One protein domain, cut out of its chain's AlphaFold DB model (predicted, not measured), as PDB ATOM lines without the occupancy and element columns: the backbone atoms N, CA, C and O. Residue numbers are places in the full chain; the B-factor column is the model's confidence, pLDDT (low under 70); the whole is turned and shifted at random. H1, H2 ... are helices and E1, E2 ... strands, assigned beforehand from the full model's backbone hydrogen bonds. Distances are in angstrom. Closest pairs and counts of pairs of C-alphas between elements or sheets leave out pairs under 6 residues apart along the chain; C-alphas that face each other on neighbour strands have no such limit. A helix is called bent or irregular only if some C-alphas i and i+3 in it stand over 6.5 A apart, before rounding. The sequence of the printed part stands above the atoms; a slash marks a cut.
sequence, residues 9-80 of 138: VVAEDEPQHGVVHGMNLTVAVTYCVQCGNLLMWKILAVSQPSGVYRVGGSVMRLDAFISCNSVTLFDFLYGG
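This is residues 9 to 80 of the 138 residues of the protein "Yippee domain-containing protein" of Solanum chilense (UniProt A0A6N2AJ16). The domain is a single strongly twisted sheet, a slab of four antiparallel strands with three long bent strands and one short one, and it has no named helix on either face. From the short edge strand E4 a long link with no named element, residues 61 to 72, leads away to one short helix, H1, residues 73 to 78, which sits off the sheet. The printed part has 72 residues, with four named strands and then one named helix, in the order E1 E2 E3 E4 H1; the sheet's order is E1 - E2 - E3 - E4, and the class is mostly strand. The whole is only just loose, close to compact, with a radius of gyration of the C-alphas of 13.5 A, and it spans 38 by 27 by 17 A.

In the sheet, E1 is residues 9 to 20, 19.4 A from first to last C-alpha, and begins at C-alpha 9 at (29.421, 47.599, 39.464). E2 is residues 23 to 32, 23.6 A long, and E3 is residues 38 to 46, 19.9 A long. E4 is residues 58 to 60, 6.5 A long, with C-alpha 60 at (40.391, 50.514, 31.013). H1 is residues 73 to 78, 8.4 A long, and ends at C-alpha 78 at (43.502, 61.914, 20.119).

The four strands form a meander, each strand the antiparallel neighbour of the one before, with E1 and E4 as edge strands. E1 bends by 102 degrees at residue 14, E2 by 79 degrees at residue 26 and E3 by 54 degrees at residue 43. From edge to edge the strands' lines turn by 100 degrees. E1 and E2 are a hairpin, at 142 degrees between their directions, with N 11 and O 29 at 2.9 A and N 18 and O 25 at 3.0 A, within hydrogen-bond range. E2 and E3 are a hairpin at 146 degrees, with N 28 and O 42 at 2.9 A. E3 and E4 are a hairpin at 152 degrees, with N 41 and O 59 at 2.8 A. E1 and E4 are apart. H1 is not on the sheet, and it is apart from E1, E2 and E3. In H1 every O i to N i+4 pair is within hydrogen-bond range. Beyond the sheet, residues 66 to 67 pair with residues 71 to 72, antiparallel.

The two C-alphas farthest apart, those of Asp 13 and Gly 80, are 40.1 A apart. The printed part has no cut. The links from E3 to E4 and from E4 to H1 are long, with 11 and 12 residues; those from E1 to E2 and from E2 to E3 are tight. The mean pLDDT of the printed part is 79.4, and residues 64 to 80 are under 70.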
ATOM      1  N   VAL A   9      29.491  48.853  38.706       89.31
ATOM      2  CA  VAL A   9      29.421  47.599  39.464       89.31
ATOM      3  C   VAL A   9      30.668  46.795  39.136       89.31
ATOM      4  O   VAL A   9      31.047  46.700  37.969       89.31
ATOM      5  N   VAL A  10      31.299  46.244  40.169       86.50
ATOM      6  CA  VAL A  10      32.488  45.402  40.043       86.50
ATOM      7  C   VAL A  10      32.076  43.965  40.334       86.50
ATOM      8  O   VAL A  10      31.562  43.682  41.412       86.50
ATOM      9  N   ALA A  11      32.294  43.074  39.376       84.25
ATOM     10  CA  ALA A  11      32.100  41.642  39.544       84.25
ATOM     11  C   ALA A  11      33.404  41.020  40.069       84.25
ATOM     12  O   ALA A  11      34.196  40.487  39.293       84.25
ATOM     13  N   GLU A  12      33.676  41.167  41.373       76.25
ATOM     14  CA  GLU A  12      34.843  40.530  42.017       76.25
ATOM     15  C   GLU A  12      34.571  39.072  42.421       76.25
ATOM     16  O   GLU A  12      35.509  38.281  42.514       76.25
ATOM     17  N   ASP A  13      33.299  38.708  42.603       78.31
ATOM     18  CA  ASP A  13      32.879  37.405  43.138       78.31
ATOM     19  C   ASP A  13      32.977  36.272  42.100       78.31
ATOM     20  O   ASP A  13      33.071  35.099  42.455       78.31
ATOM     21  N   GLU A  14      33.009  36.625  40.812       77.81
ATOM     22  CA  GLU A  14      33.164  35.698  39.689       77.81
ATOM     23  C   GLU A  14      34.350  36.126  38.811       77.81
ATOM     24  O   GLU A  14      34.176  36.833  37.812       77.81
ATOM     25  N   PRO A  15      35.582  35.715  39.171       79.06
ATOM     26  CA  PRO A  15      36.762  35.966  38.362       79.06
ATOM     27  C   PRO A  15      36.593  35.371  36.965       79.06
ATOM     28  O   PRO A  15      36.387  34.167  36.802       79.06
ATOM     29  N   GLN A  16      36.735  36.207  35.945       80.19
ATOM     30  CA  GLN A  16      36.633  35.771  34.561       80.19
ATOM     31  C   GLN A  16      38.023  35.464  34.015       80.19
ATOM     32  O   GLN A  16      38.967  36.235  34.192       80.19
ATOM     33  N   HIS A  17      38.142  34.338  33.317       80.62
ATOM     34  CA  HIS A  17      39.290  34.081  32.457       80.62
ATOM     35  C   HIS A  17      39.024  34.750  31.115       80.62
ATOM     36  O   HIS A  17      38.100  34.369  30.398       80.62
ATOM     37  N   GLY A  18      39.809  35.776  30.802       74.31
ATOM     38  CA  GLY A  18      39.631  36.579  29.603       74.31
ATOM     39  C   GLY A  18      40.948  36.817  28.881       74.31
ATOM     40  O   GLY A  18      42.003  36.964  29.501       74.31
ATOM     41  N   VAL A  19      40.871  36.887  27.554       78.81
ATOM     42  CA  VAL A  19      41.982  37.345  26.721       78.81
ATOM     43  C   VAL A  19      41.907  38.866  26.632       78.81
ATOM     44  O   VAL A  19      41.042  39.411  25.947       78.81
ATOM     45  N   VAL A  20      42.810  39.565  27.318       78.00
ATOM     46  CA  VAL A  20      42.942  41.026  27.223       78.00
ATOM     47  C   VAL A  20      44.184  41.327  26.393       78.00
ATOM     48  O   VAL A  20      45.290  40.977  26.792       78.00
ATOM     49  N   HIS A  21      44.003  41.945  25.221       76.81
ATOM     50  CA  HIS A  21      45.087  42.253  24.268       76.81
ATOM     51  C   HIS A  21      45.986  41.038  23.943       76.81
ATOM     52  O   HIS A  21      47.209  41.144  23.904       76.81
ATOM     53  N   GLY A  22      45.387  39.859  23.751       80.19
ATOM     54  CA  GLY A  22      46.123  38.624  23.447       80.19
ATOM     55  C   GLY A  22      46.741  37.918  24.660       80.19
ATOM     56  O   GLY A  22      47.274  36.824  24.508       80.19
ATOM     57  N   MET A  23      46.633  38.487  25.865       82.44
ATOM     58  CA  MET A  23      47.134  37.877  27.098       82.44
ATOM     59  C   MET A  23      46.018  37.167  27.862       82.44
ATOM     60  O   MET A  23      44.970  37.756  28.125       82.44
ATOM     61  N   ASN A  24      46.270  35.926  28.281       87.81
ATOM     62  CA  ASN A  24      45.376  35.184  29.171       87.81
ATOM     63  C   ASN A  24      45.502  35.716  30.603       87.81
ATOM     64  O   ASN A  24      46.515  35.469  31.272       87.81
ATOM     65  N   LEU A  25      44.479  36.434  31.066       88.88
ATOM     66  CA  LEU A  25      44.423  37.047  32.390       88.88
ATOM     67  C   LEU A  25      43.195  36.553  33.160       88.88
ATOM     68  O   LEU A  25      42.117  36.376  32.591       88.88
ATOM     69  N   THR A  26      43.345  36.396  34.474       91.62
ATOM     70  CA  THR A  26      42.199  36.267  35.381       91.62
ATOM     71  C   THR A  26      41.848  37.661  35.876       91.62
ATOM     72  O   THR A  26      42.695  38.349  36.456       91.62
ATOM     73  N   VAL A  27      40.618  38.097  35.627       91.38
ATOM     74  CA  VAL A  27      40.198  39.486  35.821       91.38
ATOM     75  C   VAL A  27      38.855  39.586  36.537       91.38
ATOM     76  O   VAL A  27      37.961  38.776  36.312       91.38
ATOM     77  N   ALA A  28      38.698  40.619  37.361       91.62
ATOM     78  CA  ALA A  28      37.389  41.098  37.792       91.62
ATOM     79  C   ALA A  28      36.926  42.191  36.829       91.62
ATOM     80  O   ALA A  28      37.679  43.123  36.520       91.62
ATOM     81  N   VAL A  29      35.697  42.080  36.337       90.19
ATOM     82  CA  VAL A  29      35.162  43.007  35.338       90.19
ATOM     83  C   VAL A  29      34.347  44.097  36.017       90.19
ATOM     84  O   VAL A  29      33.593  43.848  36.954       90.19
ATOM     85  N   THR A  30      34.497  45.325  35.540       89.62
ATOM     86  CA  THR A  30      33.719  46.477  35.982       89.62
ATOM     87  C   THR A  30      32.829  46.965  34.851       89.62
ATOM     88  O   THR A  30      33.310  47.264  33.752       89.62
ATOM     89  N   TYR A  31      31.540  47.097  35.145       87.94
ATOM     90  CA  TYR A  31      30.512  47.512  34.198       87.94
ATOM     91  C   TYR A  31      29.890  48.846  34.604       87.94
ATOM     92  O   TYR A  31      29.795  49.180  35.789       87.94
ATOM     93  N   CYS A  32      29.419  49.603  33.618       86.06
ATOM     94  CA  CYS A  32      28.571  50.764  33.845       86.06
ATOM     95  C   CYS A  32      27.183  50.315  34.311       86.06
ATOM     96  O   CYS A  32      26.524  49.540  33.627       86.06
ATOM     97  N   VAL A  33      26.683  50.859  35.421       85.19
ATOM     98  CA  VAL A  33      25.330  50.531  35.912       85.19
ATOM     99  C   VAL A  33      24.237  51.050  34.981       85.19
ATOM    100  O   VAL A  33      23.163  50.469  34.914       85.19
ATOM    101  N   GLN A  34      24.498  52.152  34.278       81.69
ATOM    102  CA  GLN A  34      23.483  52.811  33.454       81.69
ATOM    103  C   GLN A  34      23.259  52.094  32.121       81.69
ATOM    104  O   GLN A  34      22.121  51.940  31.695       81.69
ATOM    105  N   CYS A  35      24.337  51.668  31.457       82.06
ATOM    106  CA  CYS A  35      24.265  51.086  30.114       82.06
ATOM    107  C   CYS A  35      24.761  49.638  30.026       82.06
ATOM    108  O   CYS A  35      24.703  49.053  28.953       82.06
ATOM    109  N   GLY A  36      25.282  49.058  31.110       84.06
ATOM    110  CA  GLY A  36      25.812  47.690  31.120       84.06
ATOM    111  C   GLY A  36      27.146  47.510  30.385       84.06
ATOM    112  O   GLY A  36      27.714  46.421  30.421       84.06
ATOM    113  N   ASN A  37      27.680  48.556  29.747       84.75
ATOM    114  CA  ASN A  37      28.938  48.463  29.014       84.75
ATOM    115  C   ASN A  37      30.106  48.127  29.942       84.75
ATOM    116  O   ASN A  37      30.225  48.667  31.045       84.75
ATOM    117  N   LEU A  38      31.000  47.270  29.454       86.75
ATOM    118  CA  LEU A  38      32.265  46.971  30.103       86.75
ATOM    119  C   LEU A  38      33.174  48.201  30.061       86.75
ATOM    120  O   LEU A  38      33.428  48.755  28.993       86.75
ATOM    121  N   LEU A  39      33.686  48.595  31.224       86.19
ATOM    122  CA  LEU A  39      34.527  49.782  31.378       86.19
ATOM    123  C   LEU A  39      35.975  49.437  31.718       86.19
ATOM    124  O   LEU A  39      36.902  50.102  31.254       86.19
ATOM    125  N   MET A  40      36.180  48.427  32.563       89.00
ATOM    126  CA  MET A  40      37.491  48.131  33.132       89.00
ATOM    127  C   MET A  40      37.624  46.659  33.516       89.00
ATOM    128  O   MET A  40      36.659  46.019  33.926       89.00
ATOM    129  N   TRP A  41      38.853  46.160  33.451       91.31
ATOM    130  CA  TRP A  41      39.292  44.902  34.036       91.31
ATOM    131  C   TRP A  41      40.298  45.168  35.151       91.31
ATOM    132  O   TRP A  41      41.289  45.864  34.935       91.31
ATOM    133  N   LYS A  42      40.082  44.586  36.328       90.94
ATOM    134  CA  LYS A  42      41.077  44.513  37.402       90.94
ATOM    135  C   LYS A  42      41.787  43.170  37.310       90.94
ATOM    136  O   LYS A  42      41.140  42.129  37.322       90.94
ATOM    137  N   ILE A  43      43.108  43.191  37.213       91.12
ATOM    138  CA  ILE A  43      43.930  41.996  37.032       91.12
ATOM    139  C   ILE A  43      44.093  41.305  38.384       91.12
ATOM    140  O   ILE A  43      44.700  41.857  39.300       91.12
ATOM    141  N   LEU A  44      43.568  40.090  38.502       90.75
ATOM    142  CA  LEU A  44      43.669  39.266  39.707       90.75
ATOM    143  C   LEU A  44      44.819  38.261  39.603       90.75
ATOM    144  O   LEU A  44      45.507  38.009  40.586       90.75
ATOM    145  N   ALA A  45      45.062  37.732  38.402       89.50
ATOM    146  CA  ALA A  45      46.201  36.869  38.118       89.50
ATOM    147  C   ALA A  45      46.678  37.041  36.670       89.50
ATOM    148  O   ALA A  45      45.901  37.376  35.772       89.50
ATOM    149  N   VAL A  46      47.970  36.795  36.452       86.81
ATOM    150  CA  VAL A  46      48.604  36.785  35.130       86.81
ATOM    151  C   VAL A  46      49.164  35.388  34.873       86.81
ATOM    152  O   VAL A  46      49.798  34.810  35.753       86.81
ATOM    153  N   SER A  47      48.931  34.837  33.682       82.94
ATOM    154  CA  SER A  47      49.481  33.526  33.297       82.94
ATOM    155  C   SER A  47      50.980  33.586  32.996       82.94
ATOM    156  O   SER A  47      51.703  32.624  33.239       82.94
ATOM    157  N   GLN A  48      51.451  34.729  32.492       79.38
ATOM    158  CA  GLN A  48      52.856  34.988  32.197       79.38
ATOM    159  C   GLN A  48      53.256  36.376  32.719       79.38
ATOM    160  O   GLN A  48      52.488  37.331  32.564       79.38
ATOM    161  N   PRO A  49      54.444  36.519  33.332       72.06
ATOM    162  CA  PRO A  49      54.938  37.814  33.778       72.06
ATOM    163  C   PRO A  49      55.128  38.757  32.590       72.06
ATOM    164  O   PRO A  49      55.761  38.403  31.599       72.06
ATOM    165  N   SER A  50      54.637  39.988  32.705       77.94
ATOM    166  CA  SER A  50      54.934  41.049  31.745       77.94
ATOM    167  C   SER A  50      55.214  42.355  32.484       77.94
ATOM    168  O   SER A  50      54.760  42.557  33.612       77.94
ATOM    169  N   GLY A  51      55.958  43.264  31.854       79.38
ATOM    170  CA  GLY A  51      56.164  44.600  32.417       79.38
ATOM    171  C   GLY A  51      54.864  45.408  32.520       79.38
ATOM    172  O   GLY A  51      54.748  46.241  33.419       79.38
ATOM    173  N   VAL A  52      53.906  45.119  31.628       82.12
ATOM    174  CA  VAL A  52      52.679  45.890  31.382       82.12
ATOM    175  C   VAL A  52      51.514  45.407  32.251       82.12
ATOM    176  O   VAL A  52      50.894  46.198  32.956       82.12
ATOM    177  N   TYR A  53      51.228  44.106  32.234       86.00
ATOM    178  CA  TYR A  53      50.152  43.483  33.000       86.00
ATOM    179  C   TYR A  53      50.697  42.949  34.317       86.00
ATOM    180  O   TYR A  53      51.496  42.010  34.340       86.00
ATOM    181  N   ARG A  54      50.252  43.551  35.419       88.06
ATOM    182  CA  ARG A  54      50.624  43.165  36.780       88.06
ATOM    183  C   ARG A  54      49.373  42.926  37.609       88.06
ATOM    184  O   ARG A  54      48.375  43.624  37.439       88.06
ATOM    185  N   VAL A  55      49.446  41.956  38.517       90.00
ATOM    186  CA  VAL A  55      48.384  41.690  39.497       90.00
ATOM    187  C   VAL A  55      48.091  42.957  40.304       90.00
ATOM    188  O   VAL A  55      49.007  43.684  40.681       90.00
ATOM    189  N   GLY A  56      46.809  43.237  40.525       88.25
ATOM    190  CA  GLY A  56      46.314  44.466  41.143       88.25
ATOM    191  C   GLY A  56      46.213  45.658  40.186       88.25
ATOM    192  O   GLY A  56      45.578  46.650  40.531       88.25
ATOM    193  N   GLY A  57      46.795  45.566  38.986       89.06
ATOM    194  CA  GLY A  57      46.653  46.575  37.942       89.06
ATOM    195  C   GLY A  57      45.253  46.594  37.328       89.06
ATOM    196  O   GLY A  57      44.483  45.637  37.450       89.06
ATOM    197  N   SER A  58      44.936  47.679  36.624       88.56
ATOM    198  CA  SER A  58      43.656  47.846  35.933       88.56
ATOM    199  C   SER A  58      43.866  48.216  34.471       88.56
ATOM    200  O   SER A  58      44.718  49.039  34.147       88.56
ATOM    201  N   VAL A  59      43.056  47.628  33.596       86.94
ATOM    202  CA  VAL A  59      42.989  47.948  32.168       86.94
ATOM    203  C   VAL A  59      41.634  48.582  31.905       86.94
ATOM    204  O   VAL A  59      40.612  48.017  32.282       86.94
ATOM    205  N   MET A  60      41.614  49.754  31.278       85.12
ATOM    206  CA  MET A  60      40.391  50.514  31.013       85.12
ATOM    207  C   MET A  60      40.139  50.612  29.508       85.12
ATOM    208  O   MET A  60      41.078  50.818  28.739       85.12
ATOM    209  N   ARG A  61      38.871  50.517  29.097       81.75
ATOM    210  CA  ARG A  61      38.443  50.899  27.747       81.75
ATOM    211  C   ARG A  61      38.249  52.407  27.668       81.75
ATOM    212  O   ARG A  61      37.337  52.940  28.298       81.75
ATOM    213  N   LEU A  62      39.086  53.088  26.889       74.44
ATOM    214  CA  LEU A  62      38.943  54.530  26.661       74.44
ATOM    215  C   LEU A  62      37.760  54.871  25.741       74.44
ATOM    216  O   LEU A  62      37.143  55.915  25.921       74.44
ATOM    217  N   ASP A  63      37.424  53.991  24.798       72.94
ATOM    218  CA  ASP A  63      36.281  54.115  23.882       72.94
ATOM    219  C   ASP A  63      34.933  54.016  24.614       72.94
ATOM    220  O   ASP A  63      33.959  54.663  24.235       72.94
ATOM    221  N   ALA A  64      34.883  53.254  25.710       67.06
ATOM    222  CA  ALA A  64      33.690  53.132  26.546       67.06
ATOM    223  C   ALA A  64      33.507  54.307  27.526       67.06
ATOM    224  O   ALA A  64      32.449  54.437  28.147       67.06
ATOM    225  N   PHE A  65      34.521  55.165  27.683       69.81
ATOM    226  CA  PHE A  65      34.444  56.354  28.521       69.81
ATOM    227  C   PHE A  65      34.003  57.547  27.683       69.81
ATOM    228  O   PHE A  65      34.787  58.134  26.947       69.81
ATOM    229  N   ILE A  66      32.748  57.952  27.841       65.00
ATOM    230  CA  ILE A  66      32.288  59.257  27.376       65.00
ATOM    231  C   ILE A  66      32.831  60.304  28.360       65.00
ATOM    232  O   ILE A  66      32.446  60.324  29.531       65.00
ATOM    233  N   SER A  67      33.760  61.145  27.908       60.94
ATOM    234  CA  SER A  67      34.129  62.370  28.618       60.94
ATOM    235  C   SER A  67      32.889  63.263  28.760       60.94
ATOM    236  O   SER A  67      31.986  63.225  27.920       60.94
ATOM    237  N   CYS A  68      32.793  64.028  29.855       52.03
ATOM    238  CA  CYS A  68      31.709  64.997  30.040       52.03
ATOM    239  C   CYS A  68      31.472  65.770  28.731       52.03
ATOM    240  O   CYS A  68      32.426  66.323  28.190       52.03
ATOM    241  N   ASN A  69      30.215  65.820  28.268       54.47
ATOM    242  CA  ASN A  69      29.762  66.375  26.977       54.47
ATOM    243  C   ASN A  69      29.733  65.417  25.768       54.47
ATOM    244  O   ASN A  69      29.814  65.871  24.634       54.47
ATOM    245  N   SER A  70      29.533  64.112  25.982       64.62
ATOM    246  CA  SER A  70      29.193  63.158  24.903       64.62
ATOM    247  C   SER A  70      30.319  62.839  23.909       64.62
ATOM    248  O   SER A  70      30.076  62.153  22.922       64.62
ATOM    249  N   VAL A  71      31.550  63.273  24.185       63.19
ATOM    250  CA  VAL A  71      32.750  62.958  23.391       63.19
ATOM    251  C   VAL A  71      33.507  61.830  24.082       63.19
ATOM    252  O   VAL A  71      33.654  61.877  25.302       63.19
ATOM    253  N   THR A  72      33.990  60.809  23.371       66.44
ATOM    254  CA  THR A  72      34.766  59.744  24.032       66.44
ATOM    255  C   THR A  72      36.090  60.291  24.573       66.44
ATOM    256  O   THR A  72      36.637  61.263  24.059       66.44
ATOM    257  N   LEU A  73      36.633  59.699  25.639       66.31
ATOM    258  CA  LEU A  73      37.940  60.088  26.171       66.31
ATOM    259  C   LEU A  73      39.039  59.860  25.126       66.31
ATOM    260  O   LEU A  73      40.004  60.614  25.075       66.31
ATOM    261  N   PHE A  74      38.880  58.840  24.283       67.56
ATOM    262  CA  PHE A  74      39.770  58.602  23.157       67.56
ATOM    263  C   PHE A  74      39.746  59.773  22.163       67.56
ATOM    264  O   PHE A  74      40.804  60.321  21.864       67.56
ATOM    265  N   ASP A  75      38.564  60.228  21.738       68.25
ATOM    266  CA  ASP A  75      38.429  61.395  20.852       68.25
ATOM    267  C   ASP A  75      38.914  62.684  21.525       68.25
ATOM    268  O   ASP A  75      39.529  63.528  20.887       68.25
ATOM    269  N   PHE A  76      38.709  62.835  22.833       64.56
ATOM    270  CA  PHE A  76      39.234  63.982  23.572       64.56
ATOM    271  C   PHE A  76      40.773  64.006  23.601       64.56
ATOM    272  O   PHE A  76      41.376  65.071  23.501       64.56
ATOM    273  N   LEU A  77      41.417  62.844  23.751       65.75
ATOM    274  CA  LEU A  77      42.877  62.738  23.833       65.75
ATOM    275  C   LEU A  77      43.562  62.720  22.458       65.75
ATOM    276  O   LEU A  77      44.702  63.167  22.357       65.75
ATOM    277  N   TYR A  78      42.894  62.200  21.425       69.06
ATOM    278  CA  TYR A  78      43.502  61.914  20.119       69.06
ATOM    279  C   TYR A  78      42.743  62.501  18.914       69.06
ATOM    280  O   TYR A  78      43.272  62.495  17.806       69.06
ATOM    281  N   GLY A  79      41.529  63.021  19.095       62.28
ATOM    282  CA  GLY A  79      40.651  63.512  18.022       62.28
ATOM    283  C   GLY A  79      40.903  64.953  17.566       62.28
ATOM    284  O   GLY A  79      40.226  65.427  16.662       62.28
ATOM    285  N   GLY A  80      41.888  65.654  18.137       56.75
ATOM    286  CA  GLY A  80      42.181  67.065  17.839       56.75
ATOM    287  C   GLY A  80      43.028  67.345  16.589       56.75
ATOM    288  O   GLY A  80      43.511  68.462  16.442       56.75
TER     289      GLY A  80